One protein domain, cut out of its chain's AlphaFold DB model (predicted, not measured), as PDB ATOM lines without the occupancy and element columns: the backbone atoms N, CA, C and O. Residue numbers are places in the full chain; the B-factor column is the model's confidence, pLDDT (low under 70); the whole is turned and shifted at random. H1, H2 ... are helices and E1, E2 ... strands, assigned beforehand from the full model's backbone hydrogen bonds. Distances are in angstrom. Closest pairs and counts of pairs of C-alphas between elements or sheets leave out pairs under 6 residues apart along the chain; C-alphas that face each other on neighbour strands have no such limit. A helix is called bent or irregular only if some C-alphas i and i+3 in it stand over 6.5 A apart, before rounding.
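What this domain is: This is residues 9 to 162 of the 170 residues of an uncharacterized protein of Sulfolobus islandicus (strain M.14.25 / Kamchatka #1) (UniProt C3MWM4). A twisted, curled sheet of five strands, E1, E9, E8, E7 and E6, has the long helix H3 on one face and the short helix H2 on the other. E1 and E9 are long bent strands; the small pair E2 and E3 lies towards one end of the domain, and the hairpin E4 and E5, with H1 close by, towards the other. The printed part has 154 residues with three named helices and nine named strands, in the order E1 E2 H1 E3 H2 E4 E5 E6 E7 H3 E8 E9; the large sheet is mixed, and the class is mixed, helices and strands. The whole is compact, with a radius of gyration of the C-alphas of 15.1 A and spans of 48 by 32 by 27 A.

Where its parts are: In the large sheet, E1 is residues 9 to 25, 33.3 A long from C-alpha 9 at (96.404, 43.316, -32.561); E9 is 143 to 159, 37.4 A, ending at C-alpha 159 at (96.654, 48.766, -28.965). E8 is 126 to 136, 32.2 A; E7 is 92 to 100, 26.4 A; E6 is 87 to 89. H3, residues 105 to 121, is 24.2 A long and begins at C-alpha 105 at (83.375, 33.639, -36.145). H2 is 61 to 67, H1 41 to 49, E2 27 to 30, E3 56 to 59, E4 76 to 78 and E5 81 to 83.

How they stand to each other: The sheet runs E1, E9, E8, E7, E6. E1 and E9 are antiparallel, with N 13 and O 153 2.9 A apart; E1 bends by 105 degrees at residue 21 and E9 by 78 degrees at residue 147. E8 and E9 form a hairpin, with N 131 and O 150 3.0 A apart. E8 and E7 are parallel, with N 97 and O 130 2.9 A apart; E7, H3, E8 is a strand-helix-strand unit, two parallel neighbour strands with a helix between, and its crossover is right-handed. E6 and E7 form a hairpin, with N 94 and O 87 2.8 A apart. H3 and H2 are on opposite faces of the sheet, in three layers, helices on both faces; the closest C-alphas of H3 and E8, Ala 119 and Ala 127, are 4.9 A apart, those of H2 and E1, Ser 63 and Ala 24, 5.4 A. H1 touches H3 at a steep tilt of 46 degrees, opposite ways, closest at the C-alphas of Val 45 and Lys 110, 6.3 A. E4 and E5 form a hairpin, with N 78 and O 81 2.9 A apart; E2 and E3 are antiparallel, with N 27 and O 59 2.9 A apart. In H1, H2 and H3 every O i to N i+4 pair is within hydrogen-bond range.

The domain as a whole: The two C-alphas farthest apart, those of Asn 139 and Lys 162, are 49.0 A apart. The printed part has no cut and no long link. The mean pLDDT of the printed part is 92.2; residues 31 to 36, 54 to 55 and 162 are under 70.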
ATOM      1  N   GLU A   9      95.689  44.494 -32.074       93.94
ATOM      2  CA  GLU A   9      96.404  43.316 -32.561       93.94
ATOM      3  C   GLU A   9      96.726  42.399 -31.375       93.94
ATOM      4  O   GLU A   9      97.053  42.860 -30.273       93.94
ATOM      5  N   TYR A  10      96.623  41.091 -31.600       96.69
ATOM      6  CA  TYR A  10      96.890  40.077 -30.590       96.69
ATOM      7  C   TYR A  10      97.447  38.799 -31.215       96.69
ATOM      8  O   TYR A  10      97.259  38.526 -32.401       96.69
ATOM      9  N   GLN A  11      98.096  37.990 -30.384       97.81
ATOM     10  CA  GLN A  11      98.415  36.596 -30.673       97.81
ATOM     11  C   GLN A  11      97.472  35.684 -29.891       97.81
ATOM     12  O   GLN A  11      97.133  35.971 -28.740       97.81
ATOM     13  N   LEU A  12      97.050  34.590 -30.524       98.12
ATOM     14  CA  LEU A  12      96.114  33.626 -29.959       98.12
ATOM     15  C   LEU A  12      96.779  32.265 -29.805       98.12
ATOM     16  O   LEU A  12      97.325  31.725 -30.766       98.12
ATOM     17  N   TYR A  13      96.663  31.686 -28.615       98.06
ATOM     18  CA  TYR A  13      97.186  30.359 -28.313       98.06
ATOM     19  C   TYR A  13      96.087  29.506 -27.702       98.06
ATOM     20  O   TYR A  13      95.571  29.835 -26.634       98.06
ATOM     21  N   LYS A  14      95.733  28.400 -28.359       97.69
ATOM     22  CA  LYS A  14      94.817  27.417 -27.780       97.69
ATOM     23  C   LYS A  14      95.536  26.650 -26.675       97.69
ATOM     24  O   LYS A  14      96.597  26.084 -26.908       97.69
ATOM     25  N   ILE A  15      94.944  26.641 -25.488       97.25
ATOM     26  CA  ILE A  15      95.510  26.007 -24.295       97.25
ATOM     27  C   ILE A  15      94.902  24.629 -24.095       97.25
ATOM     28  O   ILE A  15      95.620  23.655 -23.899       97.25
ATOM     29  N   ALA A  16      93.574  24.541 -24.165       97.31
ATOM     30  CA  ALA A  16      92.864  23.295 -23.935       97.31
ATOM     31  C   ALA A  16      91.505  23.272 -24.637       97.31
ATOM     32  O   ALA A  16      90.954  24.306 -25.018       97.31
ATOM     33  N   SER A  17      90.971  22.065 -24.797       97.75
ATOM     34  CA  SER A  17      89.619  21.798 -25.279       97.75
ATOM     35  C   SER A  17      89.041  20.654 -24.467       97.75
ATOM     36  O   SER A  17      89.630  19.573 -24.425       97.75
ATOM     37  N   PHE A  18      87.897  20.879 -23.834       97.31
ATOM     38  CA  PHE A  18      87.228  19.874 -23.021       97.31
ATOM     39  C   PHE A  18      85.857  19.586 -23.601       97.31
ATOM     40  O   PHE A  18      85.062  20.501 -23.814       97.31
ATOM     41  N   ARG A  19      85.566  18.303 -23.831       98.00
ATOM     42  CA  ARG A  19      84.190  17.845 -24.029       98.00
ATOM     43  C   ARG A  19      83.548  17.686 -22.660       98.00
ATOM     44  O   ARG A  19      84.119  17.034 -21.790       98.00
ATOM     45  N   VAL A  20      82.386  18.291 -22.482       97.00
ATOM     46  CA  VAL A  20      81.670  18.342 -21.206       97.00
ATOM     47  C   VAL A  20      80.200  17.997 -21.426       97.00
ATOM     48  O   VAL A  20      79.713  17.990 -22.554       97.00
ATOM     49  N   ASN A  21      79.500  17.673 -20.345       96.94
ATOM     50  CA  ASN A  21      78.048  17.519 -20.337       96.94
ATOM     51  C   ASN A  21      77.502  18.303 -19.144       96.94
ATOM     52  O   ASN A  21      77.153  17.729 -18.115       96.94
ATOM     53  N   TYR A  22      77.556  19.629 -19.253       97.62
ATOM     54  CA  TYR A  22      77.256  20.541 -18.151       97.62
ATOM     55  C   TYR A  22      75.946  21.278 -18.424       97.62
ATOM     56  O   TYR A  22      75.812  21.948 -19.447       97.62
ATOM     57  N   LYS A  23      74.975  21.135 -17.517       97.50
ATOM     58  CA  LYS A  23      73.699  21.851 -17.585       97.50
ATOM     59  C   LYS A  23      73.903  23.276 -17.061       97.50
ATOM     60  O   LYS A  23      74.179  23.465 -15.881       97.50
ATOM     61  N   ALA A  24      73.782  24.253 -17.951       97.75
ATOM     62  CA  ALA A  24      73.973  25.676 -17.691       97.75
ATOM     63  C   ALA A  24      72.636  26.414 -17.815       97.75
ATOM     64  O   ALA A  24      71.815  26.064 -18.662       97.75
ATOM     65  N   LYS A  25      72.408  27.425 -16.979       97.25
ATOM     66  CA  LYS A  25      71.152  28.182 -16.971       97.25
ATOM     67  C   LYS A  25      71.264  29.397 -17.885       97.25
ATOM     68  O   LYS A  25      72.249  30.127 -17.806       97.25
ATOM     69  N   PHE A  26      70.248  29.642 -18.712       95.94
ATOM     70  CA  PHE A  26      70.173  30.887 -19.466       95.94
ATOM     71  C   PHE A  26      69.887  32.064 -18.544       95.94
ATOM     72  O   PHE A  26      68.980  32.042 -17.709       95.94
ATOM     73  N   GLU A  27      70.622  33.143 -18.765       92.44
ATOM     74  CA  GLU A  27      70.394  34.414 -18.104       92.44
ATOM     75  C   GLU A  27      69.960  35.459 -19.115       92.44
ATOM     76  O   GLU A  27      70.592  35.645 -20.156       92.44
ATOM     77  N   LYS A  28      68.882  36.173 -18.791       87.38
ATOM     78  CA  LYS A  28      68.439  37.321 -19.577       87.38
ATOM     79  C   LYS A  28      69.332  38.506 -19.260       87.38
ATOM     80  O   LYS A  28      69.507  38.867 -18.098       87.38
ATOM     81  N   ILE A  29      69.842  39.139 -20.304       79.81
ATOM     82  CA  ILE A  29      70.602  40.378 -20.193       79.81
ATOM     83  C   ILE A  29      69.795  41.537 -20.749       79.81
ATOM     84  O   ILE A  29      69.208  41.448 -21.828       79.81
ATOM     85  N   ASN A  30      69.797  42.627 -19.988       73.06
ATOM     86  CA  ASN A  30      69.307  43.919 -20.424       73.06
ATOM     87  C   ASN A  30      70.481  44.895 -20.361       73.06
ATOM     88  O   ASN A  30      70.956  45.239 -19.275       73.06
ATOM     89  N   TYR A  31      71.002  45.276 -21.523       64.88
ATOM     90  CA  TYR A  31      72.120  46.204 -21.590       64.88
ATOM     91  C   TYR A  31      71.604  47.610 -21.310       64.88
ATOM     92  O   TYR A  31      70.875  48.196 -22.107       64.88
ATOM     93  N   THR A  32      71.992  48.154 -20.159       60.75
ATOM     94  CA  THR A  32      71.733  49.554 -19.821       60.75
ATOM     95  C   THR A  32      73.026  50.325 -20.036       60.75
ATOM     96  O   THR A  32      74.052  49.979 -19.448       60.75
ATOM     97  N   LYS A  33      73.001  51.347 -20.898       63.44
ATOM     98  CA  LYS A  33      74.171  52.204 -21.115       63.44
ATOM     99  C   LYS A  33      74.503  52.917 -19.804       63.44
ATOM    100  O   LYS A  33      73.662  53.615 -19.249       63.44
ATOM    101  N   TYR A  34      75.714  52.700 -19.299       58.22
ATOM    102  CA  TYR A  34      76.070  53.089 -17.933       58.22
ATOM    103  C   TYR A  34      76.431  54.576 -17.800       58.22
ATOM    104  O   TYR A  34      76.306  55.135 -16.714       58.22
ATOM    105  N   ASN A  35      76.908  55.221 -18.874       62.84
ATOM    106  CA  ASN A  35      77.302  56.631 -18.875       62.84
ATOM    107  C   ASN A  35      77.596  57.124 -20.308       62.84
ATOM    108  O   ASN A  35      78.067  56.341 -21.131       62.84
ATOM    109  N   ASP A  36      77.392  58.411 -20.593       66.62
ATOM    110  CA  ASP A  36      77.753  59.040 -21.873       66.62
ATOM    111  C   ASP A  36      79.211  59.533 -21.931       66.62
ATOM    112  O   ASP A  36      79.723  59.802 -23.015       66.62
ATOM    113  N   PHE A  37      79.903  59.629 -20.788       71.25
ATOM    114  CA  PHE A  37      81.264  60.187 -20.720       71.25
ATOM    115  C   PHE A  37      82.397  59.194 -21.026       71.25
ATOM    116  O   PHE A  37      83.543  59.613 -21.189       71.25
ATOM    117  N   TYR A  38      82.106  57.895 -21.106       79.75
ATOM    118  CA  TYR A  38      83.106  56.847 -21.321       79.75
ATOM    119  C   TYR A  38      82.730  55.987 -22.519       79.75
ATOM    120  O   TYR A  38      81.557  55.692 -22.731       79.75
ATOM    121  N   TYR A  39      83.737  55.526 -23.257       85.88
ATOM    122  CA  TYR A  39      83.550  54.463 -24.236       85.88
ATOM    123  C   TYR A  39      83.642  53.111 -23.537       85.88
ATOM    124  O   TYR A  39      84.608  52.828 -22.825       85.88
ATOM    125  N   SER A  40      82.668  52.238 -23.759       89.75
ATOM    126  CA  SER A  40      82.759  50.860 -23.299       89.75
ATOM    127  C   SER A  40      83.653  50.018 -24.215       89.75
ATOM    128  O   SER A  40      83.734  50.230 -25.430       89.75
ATOM    129  N   VAL A  41      84.289  48.992 -23.646       93.06
ATOM    130  CA  VAL A  41      85.019  47.964 -24.413       93.06
ATOM    131  C   VAL A  41      84.135  47.349 -25.510       93.06
ATOM    132  O   VAL A  41      84.595  47.146 -26.634       93.06
ATOM    133  N   SER A  42      82.852  47.103 -25.214       90.94
ATOM    134  CA  SER A  42      81.887  46.567 -26.184       90.94
ATOM    135  C   SER A  42      81.633  47.540 -27.339       90.94
ATOM    136  O   SER A  42      81.691  47.120 -28.492       90.94
ATOM    137  N   GLU A  43      81.419  48.835 -27.072       90.06
ATOM    138  CA  GLU A  43      81.196  49.851 -28.116       90.06
ATOM    139  C   GLU A  43      82.394  49.971 -29.065       90.06
ATOM    140  O   GLU A  43      82.218  50.018 -30.286       90.06
ATOM    141  N   ILE A  44      83.618  49.969 -28.526       91.62
ATOM    142  CA  ILE A  44      84.844  50.027 -29.333       91.62
ATOM    143  C   ILE A  44      84.925  48.806 -30.250       91.62
ATOM    144  O   ILE A  44      85.094  48.953 -31.461       91.62
ATOM    145  N   VAL A  45      84.769  47.600 -29.698       94.06
ATOM    146  CA  VAL A  45      84.878  46.361 -30.479       94.06
ATOM    147  C   VAL A  45      83.739  46.228 -31.492       94.06
ATOM    148  O   VAL A  45      83.985  45.861 -32.641       94.06
ATOM    149  N   ASN A  46      82.508  46.589 -31.120       92.56
ATOM    150  CA  ASN A  46      81.373  46.629 -32.044       92.56
ATOM    151  C   ASN A  46      81.653  47.582 -33.212       92.56
ATOM    152  O   ASN A  46      81.414  47.227 -34.364       92.56
ATOM    153  N   SER A  47      82.220  48.760 -32.940       91.56
ATOM    154  CA  SER A  47      82.594  49.745 -33.959       91.56
ATOM    155  C   SER A  47      83.697  49.243 -34.902       91.56
ATOM    156  O   SER A  47      83.601  49.447 -36.115       91.56
ATOM    157  N   ILE A  48      84.697  48.522 -34.375       92.69
ATOM    158  CA  ILE A  48      85.736  47.850 -35.177       92.69
ATOM    159  C   ILE A  48      85.110  46.827 -36.134       92.69
ATOM    160  O   ILE A  48      85.473  46.764 -37.310       92.69
ATOM    161  N   LEU A  49      84.171  46.022 -35.632       93.31
ATOM    162  CA  LEU A  49      83.559  44.916 -36.375       93.31
ATOM    163  C   LEU A  49      82.338  45.330 -37.212       93.31
ATOM    164  O   LEU A  49      81.852  44.533 -38.009       93.31
ATOM    165  N   GLY A  50      81.840  46.559 -37.061       91.81
ATOM    166  CA  GLY A  50      80.609  47.017 -37.711       91.81
ATOM    167  C   GLY A  50      79.337  46.351 -37.171       91.81
ATOM    168  O   GLY A  50      78.340  46.270 -37.886       91.81
ATOM    169  N   ILE A  51      79.364  45.867 -35.927       90.56
ATOM    170  CA  ILE A  51      78.228  45.205 -35.275       90.56
ATOM    171  C   ILE A  51      77.279  46.270 -34.722       90.56
ATOM    172  O   ILE A  51      77.702  47.171 -33.995       90.56
ATOM    173  N   LYS A  52      75.985  46.159 -35.039       85.50
ATOM    174  CA  LYS A  52      74.941  46.952 -34.376       85.50
ATOM    175  C   LYS A  52      74.666  46.359 -33.001       85.50
ATOM    176  O   LYS A  52      74.499  45.149 -32.875       85.50
ATOM    177  N   GLU A  53      74.634  47.208 -31.984       71.88
ATOM    178  CA  GLU A  53      74.374  46.765 -30.620       71.88
ATOM    179  C   GLU A  53      72.949  46.218 -30.485       71.88
ATOM    180  O   GLU A  53      71.997  46.767 -31.044       71.88
ATOM    181  N   ILE A  54      72.823  45.098 -29.774       68.06
ATOM    182  CA  ILE A  54      71.546  44.464 -29.460       68.06
ATOM    183  C   ILE A  54      71.356  44.607 -27.953       68.06
ATOM    184  O   ILE A  54      72.170  44.116 -27.174       68.06
ATOM    185  N   ASN A  55      70.281  45.279 -27.546       64.12
ATOM    186  CA  ASN A  55      70.078  45.665 -26.145       64.12
ATOM    187  C   ASN A  55      69.563  44.522 -25.256       64.12
ATOM    188  O   ASN A  55      69.556  44.650 -24.033       64.12
ATOM    189  N   ILE A  56      69.130  43.409 -25.855       70.31
ATOM    190  CA  ILE A  56      68.536  42.267 -25.157       70.31
ATOM    191  C   ILE A  56      69.140  40.979 -25.703       70.31
ATOM    192  O   ILE A  56      69.300  40.820 -26.913       70.31
ATOM    193  N   GLY A  57      69.437  40.039 -24.814       78.19
ATOM    194  CA  GLY A  57      69.934  38.724 -25.194       78.19
ATOM    195  C   GLY A  57      69.768  37.692 -24.088       78.19
ATOM    196  O   GLY A  57      69.276  37.991 -22.996       78.19
ATOM    197  N   ILE A  58      70.206  36.477 -24.392       83.75
ATOM    198  CA  ILE A  58      70.424  35.408 -23.421       83.75
ATOM    199  C   ILE A  58      71.901  35.050 -23.406       83.75
ATOM    200  O   ILE A  58      72.584  35.191 -24.422       83.75
ATOM    201  N   LYS A  59      72.384  34.616 -22.248       88.12
ATOM    202  CA  LYS A  59      73.804  34.390 -22.011       88.12
ATOM    203  C   LYS A  59      74.001  33.218 -21.035       88.12
ATOM    204  O   LYS A  59      73.082  32.907 -20.277       88.12
ATOM    205  N   LEU A  60      75.152  32.546 -21.080       95.38
ATOM    206  CA  LEU A  60      75.517  31.393 -20.224       95.38
ATOM    207  C   LEU A  60      76.774  31.654 -19.373       95.38
ATOM    208  O   LEU A  60      77.261  30.770 -18.667       95.38
ATOM    209  N   GLU A  61      77.333  32.855 -19.464       94.06
ATOM    210  CA  GLU A  61      78.666  33.227 -19.000       94.06
ATOM    211  C   GLU A  61      78.815  33.038 -17.490       94.06
ATOM    212  O   GLU A  61      79.881  32.630 -17.046       94.06
ATOM    213  N   ASN A  62      77.756  33.248 -16.700       94.75
ATOM    214  CA  ASN A  62      77.797  33.010 -15.258       94.75
ATOM    215  C   ASN A  62      77.950  31.521 -14.921       94.75
ATOM    216  O   ASN A  62      78.874  31.165 -14.194       94.75
ATOM    217  N   SER A  63      77.126  30.642 -15.502       97.19
ATOM    218  CA  SER A  63      77.268  29.192 -15.307       97.19
ATOM    219  C   SER A  63      78.616  28.680 -15.826       97.19
ATOM    220  O   SER A  63      79.250  27.835 -15.202       97.19
ATOM    221  N   ILE A  64      79.102  29.206 -16.956       97.69
ATOM    222  CA  ILE A  64      80.426  28.836 -17.478       97.69
ATOM    223  C   ILE A  64      81.535  29.317 -16.535       97.69
ATOM    224  O   ILE A  64      82.463  28.558 -16.268       97.69
ATOM    225  N   ARG A  65      81.443  30.540 -16.000       97.75
ATOM    226  CA  ARG A  65      82.399  31.081 -15.024       97.75
ATOM    227  C   ARG A  65      82.471  30.216 -13.764       97.75
ATOM    228  O   ARG A  65      83.571  29.897 -13.314       97.75
ATOM    229  N   GLU A  66      81.318  29.812 -13.233       96.88
ATOM    230  CA  GLU A  66      81.231  28.879 -12.103       96.88
ATOM    231  C   GLU A  66      81.892  27.539 -12.444       96.88
ATOM    232  O   GLU A  66      82.734  27.057 -11.688       96.88
ATOM    233  N   PHE A  67      81.592  26.971 -13.618       97.06
ATOM    234  CA  PHE A  67      82.184  25.713 -14.074       97.06
ATOM    235  C   PHE A  67      83.718  25.769 -14.161       97.06
ATOM    236  O   PHE A  67      84.397  24.820 -13.769       97.06
ATOM    237  N   ILE A  68      84.289  26.873 -14.657       96.31
ATOM    238  CA  ILE A  68      85.751  27.036 -14.781       96.31
ATOM    239  C   ILE A  68      86.429  27.499 -13.480       96.31
ATOM    240  O   ILE A  68      87.650  27.722 -13.477       96.31
ATOM    241  N   ASN A  69      85.656  27.621 -12.393       96.62
ATOM    242  CA  ASN A  69      86.083  28.087 -11.076       96.62
ATOM    243  C   ASN A  69      86.879  29.399 -11.170       96.62
ATOM    244  O   ASN A  69      88.067  29.445 -10.838       96.62
ATOM    245  N   ALA A  70      86.250  30.425 -11.744       97.62
ATOM    246  CA  ALA A  70      86.818  31.762 -11.871       97.62
ATOM    247  C   ALA A  70      85.964  32.798 -11.136       97.62
ATOM    248  O   ALA A  70      84.753  32.637 -10.978       97.62
ATOM    249  N   GLU A  71      86.600  33.880 -10.703       97.06
ATOM    250  CA  GLU A  71      85.941  34.948  -9.960       97.06
ATOM    251  C   GLU A  71      85.280  35.943 -10.913       97.06
ATOM    252  O   GLU A  71      85.707  36.116 -12.056       97.06
ATOM    253  N   GLN A  72      84.228  36.618 -10.453       95.75
ATOM    254  CA  GLN A  72      83.648  37.725 -11.207       95.75
ATOM    255  C   GLN A  72      84.654  38.881 -11.268       95.75
ATOM    256  O   GLN A  72      85.208  39.277 -10.244       95.75
ATOM    257  N   ALA A  73      84.889  39.436 -12.459       94.50
ATOM    258  CA  ALA A  73      85.767  40.591 -12.580       94.50
ATOM    259  C   ALA A  73      85.057  41.889 -12.178       94.50
ATOM    260  O   ALA A  73      83.831  42.005 -12.226       94.50
ATOM    261  N   TYR A  74      85.849  42.903 -11.842       91.00
ATOM    262  CA  TYR A  74      85.365  44.253 -11.575       91.00
ATOM    263  C   TYR A  74      85.499  45.148 -12.817       91.00
ATOM    264  O   TYR A  74      86.223  44.843 -13.772       91.00
ATOM    265  N   THR A  75      84.778  46.269 -12.821       92.75
ATOM    266  CA  THR A  75      84.924  47.288 -13.866       92.75
ATOM    267  C   THR A  75      86.273  47.982 -13.735       92.75
ATOM    268  O   THR A  75      86.614  48.492 -12.671       92.75
ATOM    269  N   VAL A  76      87.012  48.058 -14.837       91.75
ATOM    270  CA  VAL A  76      88.262  48.813 -14.953       91.75
ATOM    271  C   VAL A  76      88.071  49.962 -15.938       91.75
ATOM    272  O   VAL A  76      87.375  49.812 -16.945       91.75
ATOM    273  N   CYS A  77      88.691  51.106 -15.649       90.44
ATOM    274  CA  CYS A  77      88.650  52.289 -16.499       90.44
ATOM    275  C   CYS A  77      90.055  52.856 -16.712       90.44
ATOM    276  O   CYS A  77      90.807  53.029 -15.755       90.44
ATOM    277  N   LYS A  78      90.398  53.180 -17.960       88.06
ATOM    278  CA  LYS A  78      91.676  53.794 -18.341       88.06
ATOM    279  C   LYS A  78      91.502  54.576 -19.638       88.06
ATOM    280  O   LYS A  78      90.895  54.079 -20.579       88.06
ATOM    281  N   ASP A  79      92.034  55.797 -19.689       85.62
ATOM    282  CA  ASP A  79      91.986  56.667 -20.876       85.62
ATOM    283  C   ASP A  79      90.565  56.840 -21.469       85.62
ATOM    284  O   ASP A  79      90.369  56.715 -22.675       85.62
ATOM    285  N   ASN A  80      89.563  57.098 -20.619       86.81
ATOM    286  CA  ASN A  80      88.136  57.205 -20.980       86.81
ATOM    287  C   ASN A  80      87.499  55.931 -21.568       86.81
ATOM    288  O   ASN A  80      86.392  55.984 -22.108       86.81
ATOM    289  N   ILE A  81      88.168  54.784 -21.443       89.62
ATOM    290  CA  ILE A  81      87.634  53.471 -21.802       89.62
ATOM    291  C   ILE A  81      87.309  52.717 -20.522       89.62
ATOM    292  O   ILE A  81      88.175  52.596 -19.659       89.62
ATOM    293  N   CYS A  82      86.101  52.173 -20.421       91.25
ATOM    294  CA  CYS A  82      85.679  51.351 -19.292       91.25
ATOM    295  C   CYS A  82      85.145  49.992 -19.749       91.25
ATOM    296  O   CYS A  82      84.575  49.847 -20.831       91.25
ATOM    297  N   GLY A  83      85.278  48.977 -18.908       91.94
ATOM    298  CA  GLY A  83      84.622  47.695 -19.131       91.94
ATOM    299  C   GLY A  83      84.825  46.748 -17.962       91.94
ATOM    300  O   GLY A  83      85.718  46.941 -17.143       91.94
ATOM    301  N   SER A  84      84.000  45.714 -17.908       93.44
ATOM    302  CA  SER A  84      84.111  44.629 -16.940       93.44
ATOM    303  C   SER A  84      84.253  43.328 -17.731       93.44
ATOM    304  O   SER A  84      83.347  43.022 -18.512       93.44
ATOM    305  N   PRO A  85      85.391  42.617 -17.615       96.06
ATOM    306  CA  PRO A  85      85.520  41.296 -18.207       96.06
ATOM    307  C   PRO A  85      84.527  40.317 -17.575       96.06
ATOM    308  O   PRO A  85      84.043  40.541 -16.465       96.06
ATOM    309  N   ASP A  86      84.249  39.200 -18.238       96.81
ATOM    310  CA  ASP A  86      83.346  38.184 -17.680       96.81
ATOM    311  C   ASP A  86      83.894  37.524 -16.401       96.81
ATOM    312  O   ASP A  86      83.111  37.128 -15.528       96.81
ATOM    313  N   PHE A  87      85.222  37.398 -16.278       98.25
ATOM    314  CA  PHE A  87      85.881  36.812 -15.109       98.25
ATOM    315  C   PHE A  87      87.323  37.290 -14.901       98.25
ATOM    316  O   PHE A  87      87.952  37.866 -15.792       98.25
ATOM    317  N   ILE A  88      87.863  37.003 -13.716       97.44
ATOM    318  CA  ILE A  88      89.291  37.068 -13.407       97.44
ATOM    319  C   ILE A  88      89.745  35.738 -12.799       97.44
ATOM    320  O   ILE A  88      89.031  35.116 -12.011       97.44
ATOM    321  N   LYS A  89      90.925  35.267 -13.202       95.75
ATOM    322  CA  LYS A  89      91.550  34.063 -12.641       95.75
ATOM    323  C   LYS A  89      93.056  34.247 -12.602       95.75
ATOM    324  O   LYS A  89      93.649  34.600 -13.616       95.75
ATOM    325  N   ASP A  90      93.665  34.051 -11.435       93.00
ATOM    326  CA  ASP A  90      95.106  34.259 -11.224       93.00
ATOM    327  C   ASP A  90      95.584  35.641 -11.713       93.00
ATOM    328  O   ASP A  90      96.612  35.771 -12.381       93.00
ATOM    329  N   TYR A  91      94.793  36.681 -11.420       92.75
ATOM    330  CA  TYR A  91      94.979  38.066 -11.881       92.75
ATOM    331  C   TYR A  91      94.900  38.281 -13.401       92.75
ATOM    332  O   TYR A  91      95.186  39.375 -13.878       92.75
ATOM    333  N   ILE A  92      94.506  37.275 -14.181       96.19
ATOM    334  CA  ILE A  92      94.320  37.380 -15.630       96.19
ATOM    335  C   ILE A  92      92.836  37.657 -15.906       96.19
ATOM    336  O   ILE A  92      91.999  36.826 -15.541       96.19
ATOM    337  N   PRO A  93      92.479  38.786 -16.547       98.06
ATOM    338  CA  PRO A  93      91.104  39.025 -16.962       98.06
ATOM    339  C   PRO A  93      90.730  38.080 -18.104       98.06
ATOM    340  O   PRO A  93      91.577  37.725 -18.932       98.06
ATOM    341  N   GLY A  94      89.457  37.714 -18.198       97.94
ATOM    342  CA  GLY A  94      88.994  36.859 -19.274       97.94
ATOM    343  C   GLY A  94      87.578  37.129 -19.747       97.94
ATOM    344  O   GLY A  94      86.722  37.596 -19.000       97.94
ATOM    345  N   GLU A  95      87.370  36.811 -21.020       98.19
ATOM    346  CA  GLU A  95      86.083  36.892 -21.705       98.19
ATOM    347  C   GLU A  95      85.538  35.499 -21.983       98.19
ATOM    348  O   GLU A  95      86.280  34.591 -22.371       98.19
ATOM    349  N   ILE A  96      84.227  35.358 -21.849       98.00
ATOM    350  CA  ILE A  96      83.484  34.154 -22.191       98.00
ATOM    351  C   ILE A  96      82.564  34.494 -23.363       98.00
ATOM    352  O   ILE A  96      81.947  35.558 -23.412       98.00
ATOM    353  N   LYS A  97      82.471  33.596 -24.343       96.38
ATOM    354  CA  LYS A  97      81.427  33.647 -25.372       96.38
ATOM    355  C   LYS A  97      80.828  32.260 -25.552       96.38
ATOM    356  O   LYS A  97      81.551  31.279 -25.729       96.38
ATOM    357  N   SER A  98      79.504  32.176 -25.480       95.94
ATOM    358  CA  SER A  98      78.761  30.936 -25.692       95.94
ATOM    359  C   SER A  98      78.109  30.902 -27.070       95.94
ATOM    360  O   SER A  98      77.572  31.912 -27.519       95.94
ATOM    361  N   PHE A  99      78.101  29.735 -27.708       95.75
ATOM    362  CA  PHE A  99      77.618  29.549 -29.068       95.75
ATOM    363  C   PHE A  99      76.704  28.326 -29.187       95.75
ATOM    364  O   PHE A  99      77.018  27.246 -28.680       95.75
ATOM    365  N   LEU A 100      75.579  28.495 -29.881       95.69
ATOM    366  CA  LEU A 100      74.637  27.416 -30.156       95.69
ATOM    367  C   LEU A 100      75.192  26.521 -31.270       95.69
ATOM    368  O   LEU A 100      75.344  26.983 -32.397       95.69
ATOM    369  N   LYS A 101      75.420  25.236 -30.970       94.31
ATOM    370  CA  LYS A 101      75.897  24.161 -31.869       94.31
ATOM    371  C   LYS A 101      77.302  24.330 -32.455       94.31
ATOM    372  O   LYS A 101      78.056  23.361 -32.505       94.31
ATOM    373  N   GLU A 102      77.681  25.529 -32.875       95.19
ATOM    374  CA  GLU A 102      78.969  25.821 -33.501       95.19
ATOM    375  C   GLU A 102      79.425  27.251 -33.219       95.19
ATOM    376  O   GLU A 102      78.637  28.088 -32.798       95.19
ATOM    377  N   ILE A 103      80.713  27.523 -33.428       95.44
ATOM    378  CA  ILE A 103      81.295  28.845 -33.186       95.44
ATOM    379  C   ILE A 103      80.828  29.818 -34.269       95.44
ATOM    380  O   ILE A 103      81.029  29.563 -35.454       95.44
ATOM    381  N   ASP A 104      80.296  30.966 -33.850       95.06
ATOM    382  CA  ASP A 104      80.104  32.118 -34.728       95.06
ATOM    383  C   ASP A 104      81.426  32.908 -34.821       95.06
ATOM    384  O   ASP A 104      81.863  33.482 -33.813       95.06
ATOM    385  N   PRO A 105      82.071  32.989 -36.004       96.06
ATOM    386  CA  PRO A 105      83.375  33.639 -36.145       96.06
ATOM    387  C   PRO A 105      83.368  35.134 -35.796       96.06
ATOM    388  O   PRO A 105      84.385  35.687 -35.369       96.06
ATOM    389  N   THR A 106      82.235  35.816 -35.977       94.62
ATOM    390  CA  THR A 106      82.100  37.247 -35.683       94.62
ATOM    391  C   THR A 106      82.093  37.476 -34.177       94.62
ATOM    392  O   THR A 106      82.826  38.335 -33.679       94.62
ATOM    393  N   PHE A 107      81.303  36.693 -33.438       93.94
ATOM    394  CA  PHE A 107      81.222  36.814 -31.981       93.94
ATOM    395  C   PHE A 107      82.441  36.223 -31.264       93.94
ATOM    396  O   PHE A 107      82.847  36.753 -30.229       93.94
ATOM    397  N   GLU A 108      83.088  35.210 -31.843       96.62
ATOM    398  CA  GLU A 108      84.409  34.755 -31.397       96.62
ATOM    399  C   GLU A 108      85.431  35.886 -31.521       96.62
ATOM    400  O   GLU A 108      86.065  36.268 -30.535       96.62
ATOM    401  N   LYS A 109      85.529  36.507 -32.702       97.25
ATOM    402  CA  LYS A 109      86.443  37.633 -32.916       97.25
ATOM    403  C   LYS A 109      86.130  38.816 -32.004       97.25
ATOM    404  O   LYS A 109      87.061  39.459 -31.520       97.25
ATOM    405  N   LYS A 110      84.849  39.087 -31.736       96.00
ATOM    406  CA  LYS A 110      84.429  40.080 -30.741       96.00
ATOM    407  C   LYS A 110      85.017  39.755 -29.365       96.00
ATOM    408  O   LYS A 110      85.720  40.598 -28.815       96.00
ATOM    409  N   GLY A 111      84.803  38.543 -28.848       97.00
ATOM    410  CA  GLY A 111      85.341  38.131 -27.547       97.00
ATOM    411  C   GLY A 111      86.868  38.200 -27.471       97.00
ATOM    412  O   GLY A 111      87.413  38.688 -26.486       97.00
ATOM    413  N   LEU A 112      87.566  37.817 -28.542       98.31
ATOM    414  CA  LEU A 112      89.028  37.908 -28.628       98.31
ATOM    415  C   LEU A 112      89.541  39.355 -28.572       98.31
ATOM    416  O   LEU A 112      90.500  39.648 -27.857       98.31
ATOM    417  N   LEU A 113      88.896  40.275 -29.296       97.56
ATOM    418  CA  LEU A 113      89.243  41.700 -29.259       97.56
ATOM    419  C   LEU A 113      88.941  42.323 -27.891       97.56
ATOM    420  O   LEU A 113      89.736  43.126 -27.403       97.56
ATOM    421  N   GLN A 114      87.828  41.935 -27.258       97.44
ATOM    422  CA  GLN A 114      87.497  42.359 -25.895       97.44
ATOM    423  C   GLN A 114      88.552  41.860 -24.901       97.44
ATOM    424  O   GLN A 114      89.095  42.667 -24.151       97.44
ATOM    425  N   ALA A 115      88.923  40.576 -24.952       98.19
ATOM    426  CA  ALA A 115      89.964  39.999 -24.104       98.19
ATOM    427  C   ALA A 115      91.305  40.735 -24.272       98.19
ATOM    428  O   ALA A 115      91.923  41.130 -23.285       98.19
ATOM    429  N   ALA A 116      91.732  40.995 -25.512       97.44
ATOM    430  CA  ALA A 116      92.949  41.762 -25.783       97.44
ATOM    431  C   ALA A 116      92.892  43.177 -25.180       97.44
ATOM    432  O   ALA A 116      93.880  43.656 -24.621       97.44
ATOM    433  N   LEU A 117      91.734  43.841 -25.253       95.94
ATOM    434  CA  LEU A 117      91.560  45.163 -24.662       95.94
ATOM    435  C   LEU A 117      91.564  45.111 -23.128       95.94
ATOM    436  O   LEU A 117      92.184  45.962 -22.493       95.94
ATOM    437  N   TYR A 118      90.963  44.084 -22.525       97.25
ATOM    438  CA  TYR A 118      91.018  43.880 -21.079       97.25
ATOM    439  C   TYR A 118      92.427  43.590 -20.575       97.25
ATOM    440  O   TYR A 118      92.810  44.153 -19.554       97.25
ATOM    441  N   ALA A 119      93.235  42.815 -21.307       96.19
ATOM    442  CA  ALA A 119      94.649  42.622 -20.976       96.19
ATOM    443  C   ALA A 119      95.410  43.958 -20.875       96.19
ATOM    444  O   ALA A 119      96.309  44.116 -20.050       96.19
ATOM    445  N   TRP A 120      95.056  44.923 -21.728       94.38
ATOM    446  CA  TRP A 120      95.637  46.263 -21.709       94.38
ATOM    447  C   TRP A 120      95.092  47.132 -20.569       94.38
ATOM    448  O   TRP A 120      95.876  47.819 -19.911       94.38
ATOM    449  N   LEU A 121      93.780  47.086 -20.307       93.94
ATOM    450  CA  LEU A 121      93.150  47.829 -19.208       93.94
ATOM    451  C   LEU A 121      93.644  47.362 -17.830       93.94
ATOM    452  O   LEU A 121      93.868  48.195 -16.961       93.94
ATOM    453  N   TYR A 122      93.852  46.053 -17.656       93.88
ATOM    454  CA  TYR A 122      94.367  45.435 -16.426       93.88
ATOM    455  C   TYR A 122      95.902  45.399 -16.338       93.88
ATOM    456  O   TYR A 122      96.444  44.962 -15.330       93.88
ATOM    457  N   GLU A 123      96.617  45.835 -17.379       92.69
ATOM    458  CA  GLU A 123      98.091  45.853 -17.433       92.69
ATOM    459  C   GLU A 123      98.764  44.466 -17.316       92.69
ATOM    460  O   GLU A 123      99.942  44.346 -16.981       92.69
ATOM    461  N   THR A 124      98.050  43.398 -17.675       91.62
ATOM    462  CA  THR A 124      98.497  42.002 -17.514       91.62
ATOM    463  C   THR A 124      99.236  41.439 -18.730       91.62
ATOM    464  O   THR A 124      99.721  40.307 -18.677       91.62
ATOM    465  N   LYS A 125      99.311  42.185 -19.847       89.19
ATOM    466  CA  LYS A 125      99.803  41.775 -21.193       89.19
ATOM    467  C   LYS A 125      99.052  40.600 -21.845       89.19
ATOM    468  O   LYS A 125      99.021  40.501 -23.070       89.19
ATOM    469  N   ARG A 126      98.446  39.719 -21.048       96.06
ATOM    470  CA  ARG A 126      97.648  38.565 -21.458       96.06
ATOM    471  C   ARG A 126      96.251  38.613 -20.845       96.06
ATOM    472  O   ARG A 126      96.085  39.076 -19.718       96.06
ATOM    473  N   ALA A 127      95.290  38.071 -21.573       98.25
ATOM    474  CA  ALA A 127      93.946  37.762 -21.110       98.25
ATOM    475  C   ALA A 127      93.588  36.324 -21.488       98.25
ATOM    476  O   ALA A 127      94.235  35.707 -22.342       98.25
ATOM    477  N   SER A 128      92.539  35.805 -20.869       98.31
ATOM    478  CA  SER A 128      91.937  34.535 -21.250       98.31
ATOM    479  C   SER A 128      90.732  34.761 -22.158       98.31
ATOM    480  O   SER A 128      89.971  35.713 -21.997       98.31
ATOM    481  N   PHE A 129      90.538  33.860 -23.109       98.62
ATOM    482  CA  PHE A 129      89.293  33.757 -23.855       98.62
ATOM    483  C   PHE A 129      88.756  32.338 -23.727       98.62
ATOM    484  O   PHE A 129      89.497  31.365 -23.895       98.62
ATOM    485  N   VAL A 130      87.473  32.229 -23.400       98.56
ATOM    486  CA  VAL A 130      86.767  30.963 -23.231       98.56
ATOM    487  C   VAL A 130      85.605  30.933 -24.208       98.56
ATOM    488  O   VAL A 130      84.695  31.757 -24.130       98.56
ATOM    489  N   SER A 131      85.609  29.960 -25.116       97.94
ATOM    490  CA  SER A 131      84.454  29.692 -25.972       97.94
ATOM    491  C   SER A 131      83.722  28.453 -25.483       97.94
ATOM    492  O   SER A 131      84.347  27.402 -25.318       97.94
ATOM    493  N   ALA A 132      82.408  28.542 -25.309       98.12
ATOM    494  CA  ALA A 132      81.567  27.410 -24.937       98.12
ATOM    495  C   ALA A 132      80.568  27.090 -26.048       98.12
ATOM    496  O   ALA A 132      79.821  27.963 -26.473       98.12
ATOM    497  N   ILE A 133      80.519  25.841 -26.500       97.81
ATOM    498  CA  ILE A 133      79.491  25.362 -27.429       97.81
ATOM    499  C   ILE A 133      78.427  24.621 -26.639       97.81
ATOM    500  O   ILE A 133      78.759  23.755 -25.823       97.81
ATOM    501  N   TYR A 134      77.163  24.926 -26.907       97.62
ATOM    502  CA  TYR A 134      76.031  24.315 -26.229       97.62
ATOM    503  C   TYR A 134      74.914  23.909 -27.191       97.62
ATOM    504  O   TYR A 134      74.784  24.449 -28.288       97.62
ATOM    505  N   ASP A 135      74.078  22.989 -26.717       97.12
ATOM    506  CA  ASP A 135      72.750  22.706 -27.260       97.12
ATOM    507  C   ASP A 135      71.686  23.193 -26.270       97.12
ATOM    508  O   ASP A 135      71.942  23.252 -25.067       97.12
ATOM    509  N   ILE A 136      70.488  23.528 -26.747       96.75
ATOM    510  CA  ILE A 136      69.344  23.794 -25.860       96.75
ATOM    511  C   ILE A 136      68.954  22.477 -25.171       96.75
ATOM    512  O   ILE A 136      68.947  21.431 -25.826       96.75
ATOM    513  N   ASP A 137      68.650  22.510 -23.870       96.50
ATOM    514  CA  ASP A 137      68.132  21.330 -23.172       96.50
ATOM    515  C   ASP A 137      66.737  20.985 -23.739       96.50
ATOM    516  O   ASP A 137      65.820  21.805 -23.660       96.50
ATOM    517  N   PRO A 138      66.544  19.792 -24.338       94.75
ATOM    518  CA  PRO A 138      65.272  19.431 -24.962       94.75
ATOM    519  C   PRO A 138      64.128  19.274 -23.952       94.75
ATOM    520  O   PRO A 138      62.969  19.266 -24.357       94.75
ATOM    521  N   ASN A 139      64.442  19.132 -22.661       95.75
ATOM    522  CA  ASN A 139      63.451  18.944 -21.607       95.75
ATOM    523  C   ASN A 139      63.154  20.238 -20.835       95.75
ATOM    524  O   ASN A 139      62.221  20.255 -20.035       95.75
ATOM    525  N   ASP A 140      63.953  21.294 -21.027       95.06
ATOM    526  CA  ASP A 140      63.908  22.492 -20.190       95.06
ATOM    527  C   ASP A 140      64.460  23.726 -20.926       95.06
ATOM    528  O   ASP A 140      65.667  23.946 -21.006       95.06
ATOM    529  N   GLY A 141      63.561  24.554 -21.466       91.12
ATOM    530  CA  GLY A 141      63.924  25.708 -22.300       91.12
ATOM    531  C   GLY A 141      64.706  26.815 -21.584       91.12
ATOM    532  O   GLY A 141      65.285  27.670 -22.255       91.12
ATOM    533  N   ASP A 142      64.765  26.794 -20.250       94.81
ATOM    534  CA  ASP A 142      65.548  27.747 -19.456       94.81
ATOM    535  C   ASP A 142      67.023  27.332 -19.315       94.81
ATOM    536  O   ASP A 142      67.828  28.069 -18.734       94.81
ATOM    537  N   TYR A 143      67.403  26.172 -19.859       97.06
ATOM    538  CA  TYR A 143      68.748  25.626 -19.743       97.06
ATOM    539  C   TYR A 143      69.345  25.209 -21.087       97.06
ATOM    540  O   TYR A 143      68.678  24.912 -22.080       97.06
ATOM    541  N   ALA A 144      70.667  25.149 -21.078       97.75
ATOM    542  CA  ALA A 144      71.494  24.620 -22.137       97.75
ATOM    543  C   ALA A 144      72.350  23.473 -21.609       97.75
ATOM    544  O   ALA A 144      72.743  23.447 -20.443       97.75
ATOM    545  N   ILE A 145      72.713  22.558 -22.497       98.12
ATOM    546  CA  ILE A 145      73.730  21.550 -22.238       98.12
ATOM    547  C   ILE A 145      75.005  21.970 -22.959       98.12
ATOM    548  O   ILE A 145      75.122  21.828 -24.177       98.12
ATOM    549  N   VAL A 146      75.976  22.479 -22.202       98.25
ATOM    550  CA  VAL A 146      77.312  22.786 -22.715       98.25
ATOM    551  C   VAL A 146      77.990  21.474 -23.093       98.25
ATOM    552  O   VAL A 146      78.046  20.538 -22.292       98.25
ATOM    553  N   LYS A 147      78.484  21.411 -24.331       98.31
ATOM    554  CA  LYS A 147      79.110  20.234 -24.950       98.31
ATOM    555  C   LYS A 147      80.619  20.356 -25.049       98.31
ATOM    556  O   LYS A 147      81.331  19.353 -24.981       98.31
ATOM    557  N   ARG A 148      81.118  21.578 -25.242       98.06
ATOM    558  CA  ARG A 148      82.550  21.839 -25.390       98.06
ATOM    559  C   ARG A 148      82.921  23.180 -24.790       98.06
ATOM    560  O   ARG A 148      82.204  24.150 -25.000       98.06
ATOM    561  N   ILE A 149      84.057  23.228 -24.108       98.38
ATOM    562  CA  ILE A 149      84.681  24.472 -23.664       98.38
ATOM    563  C   ILE A 149      86.118  24.477 -24.172       98.38
ATOM    564  O   ILE A 149      86.884  23.549 -23.903       98.38
ATOM    565  N   ASP A 150      86.472  25.507 -24.928       98.44
ATOM    566  CA  ASP A 150      87.833  25.743 -25.394       98.44
ATOM    567  C   ASP A 150      88.431  26.936 -24.642       98.44
ATOM    568  O   ASP A 150      87.770  27.955 -24.439       98.44
ATOM    569  N   PHE A 151      89.694  26.796 -24.248       98.44
ATOM    570  CA  PHE A 151      90.448  27.806 -23.517       98.44
ATOM    571  C   PHE A 151      91.575  28.339 -24.382       98.44
ATOM    572  O   PHE A 151      92.343  27.565 -24.964       98.44
ATOM    573  N   TYR A 152      91.716  29.657 -24.394       98.62
ATOM    574  CA  TYR A 152      92.739  30.347 -25.153       98.62
ATOM    575  C   TYR A 152      93.439  31.403 -24.304       98.62
ATOM    576  O   TYR A 152      92.815  32.084 -23.491       98.62
ATOM    577  N   ASN A 153      94.733  31.580 -24.559       98.19
ATOM    578  CA  ASN A 153      95.470  32.762 -24.141       98.19
ATOM    579  C   ASN A 153      95.480  33.774 -25.284       98.19
ATOM    580  O   ASN A 153      95.847  33.449 -26.416       98.19
ATOM    581  N   VAL A 154      95.122  35.008 -24.950       98.50
ATOM    582  CA  VAL A 154      95.168  36.168 -25.835       98.50
ATOM    583  C   VAL A 154      96.288  37.074 -25.346       98.50
ATOM    584  O   VAL A 154      96.227  37.591 -24.232       98.50
ATOM    585  N   ILE A 155      97.325  37.263 -26.158       97.44
ATOM    586  CA  ILE A 155      98.441  38.164 -25.847       97.44
ATOM    587  C   ILE A 155      98.255  39.430 -26.670       97.44
ATOM    588  O   ILE A 155      98.370  39.386 -27.894       97.44
ATOM    589  N   ALA A 156      97.964  40.550 -26.012       93.75
ATOM    590  CA  ALA A 156      97.825  41.832 -26.691       93.75
ATOM    591  C   ALA A 156      99.208  42.310 -27.155       93.75
ATOM    592  O   ALA A 156     100.098  42.545 -26.337       93.75
ATOM    593  N   THR A 157      99.398  42.449 -28.467       92.81
ATOM    594  CA  THR A 157     100.682  42.869 -29.048       92.81
ATOM    595  C   THR A 157     100.697  44.352 -29.385       92.81
ATOM    596  O   THR A 157     101.745  44.991 -29.286       92.81
ATOM    597  N   ARG A 158      99.543  44.927 -29.750       90.50
ATOM    598  CA  ARG A 158      99.428  46.351 -30.082       90.50
ATOM    599  C   ARG A 158      98.016  46.880 -29.844       90.50
ATOM    600  O   ARG A 158      97.049  46.299 -30.322       90.50
ATOM    601  N   ILE A 159      97.911  48.031 -29.178       88.69
ATOM    602  CA  ILE A 159      96.654  48.766 -28.965       88.69
ATOM    603  C   ILE A 159      96.872  50.229 -29.362       88.69
ATOM    604  O   ILE A 159      97.737  50.899 -28.800       88.69
ATOM    605  N   THR A 160      96.105  50.743 -30.330       87.62
ATOM    606  CA  THR A 160      96.269  52.116 -30.867       87.62
ATOM    607  C   THR A 160      95.057  53.030 -30.652       87.62
ATOM    608  O   THR A 160      95.005  54.136 -31.190       87.62
ATOM    609  N   ILE A 161      94.108  52.613 -29.805       79.12
ATOM    610  CA  ILE A 161      92.815  53.285 -29.580       79.12
ATOM    611  C   ILE A 161      92.969  54.770 -29.208       79.12
ATOM    612  O   ILE A 161      92.216  55.599 -29.720       79.12
ATOM    613  N   LYS A 162      93.978  55.133 -28.397       69.00
ATOM    614  CA  LYS A 162      94.221  56.528 -27.971       69.00
ATOM    615  C   LYS A 162      94.277  57.517 -29.138       69.00
ATOM    616  O   LYS A 162      93.754  58.619 -29.021       69.00
TER     617      LYS A 162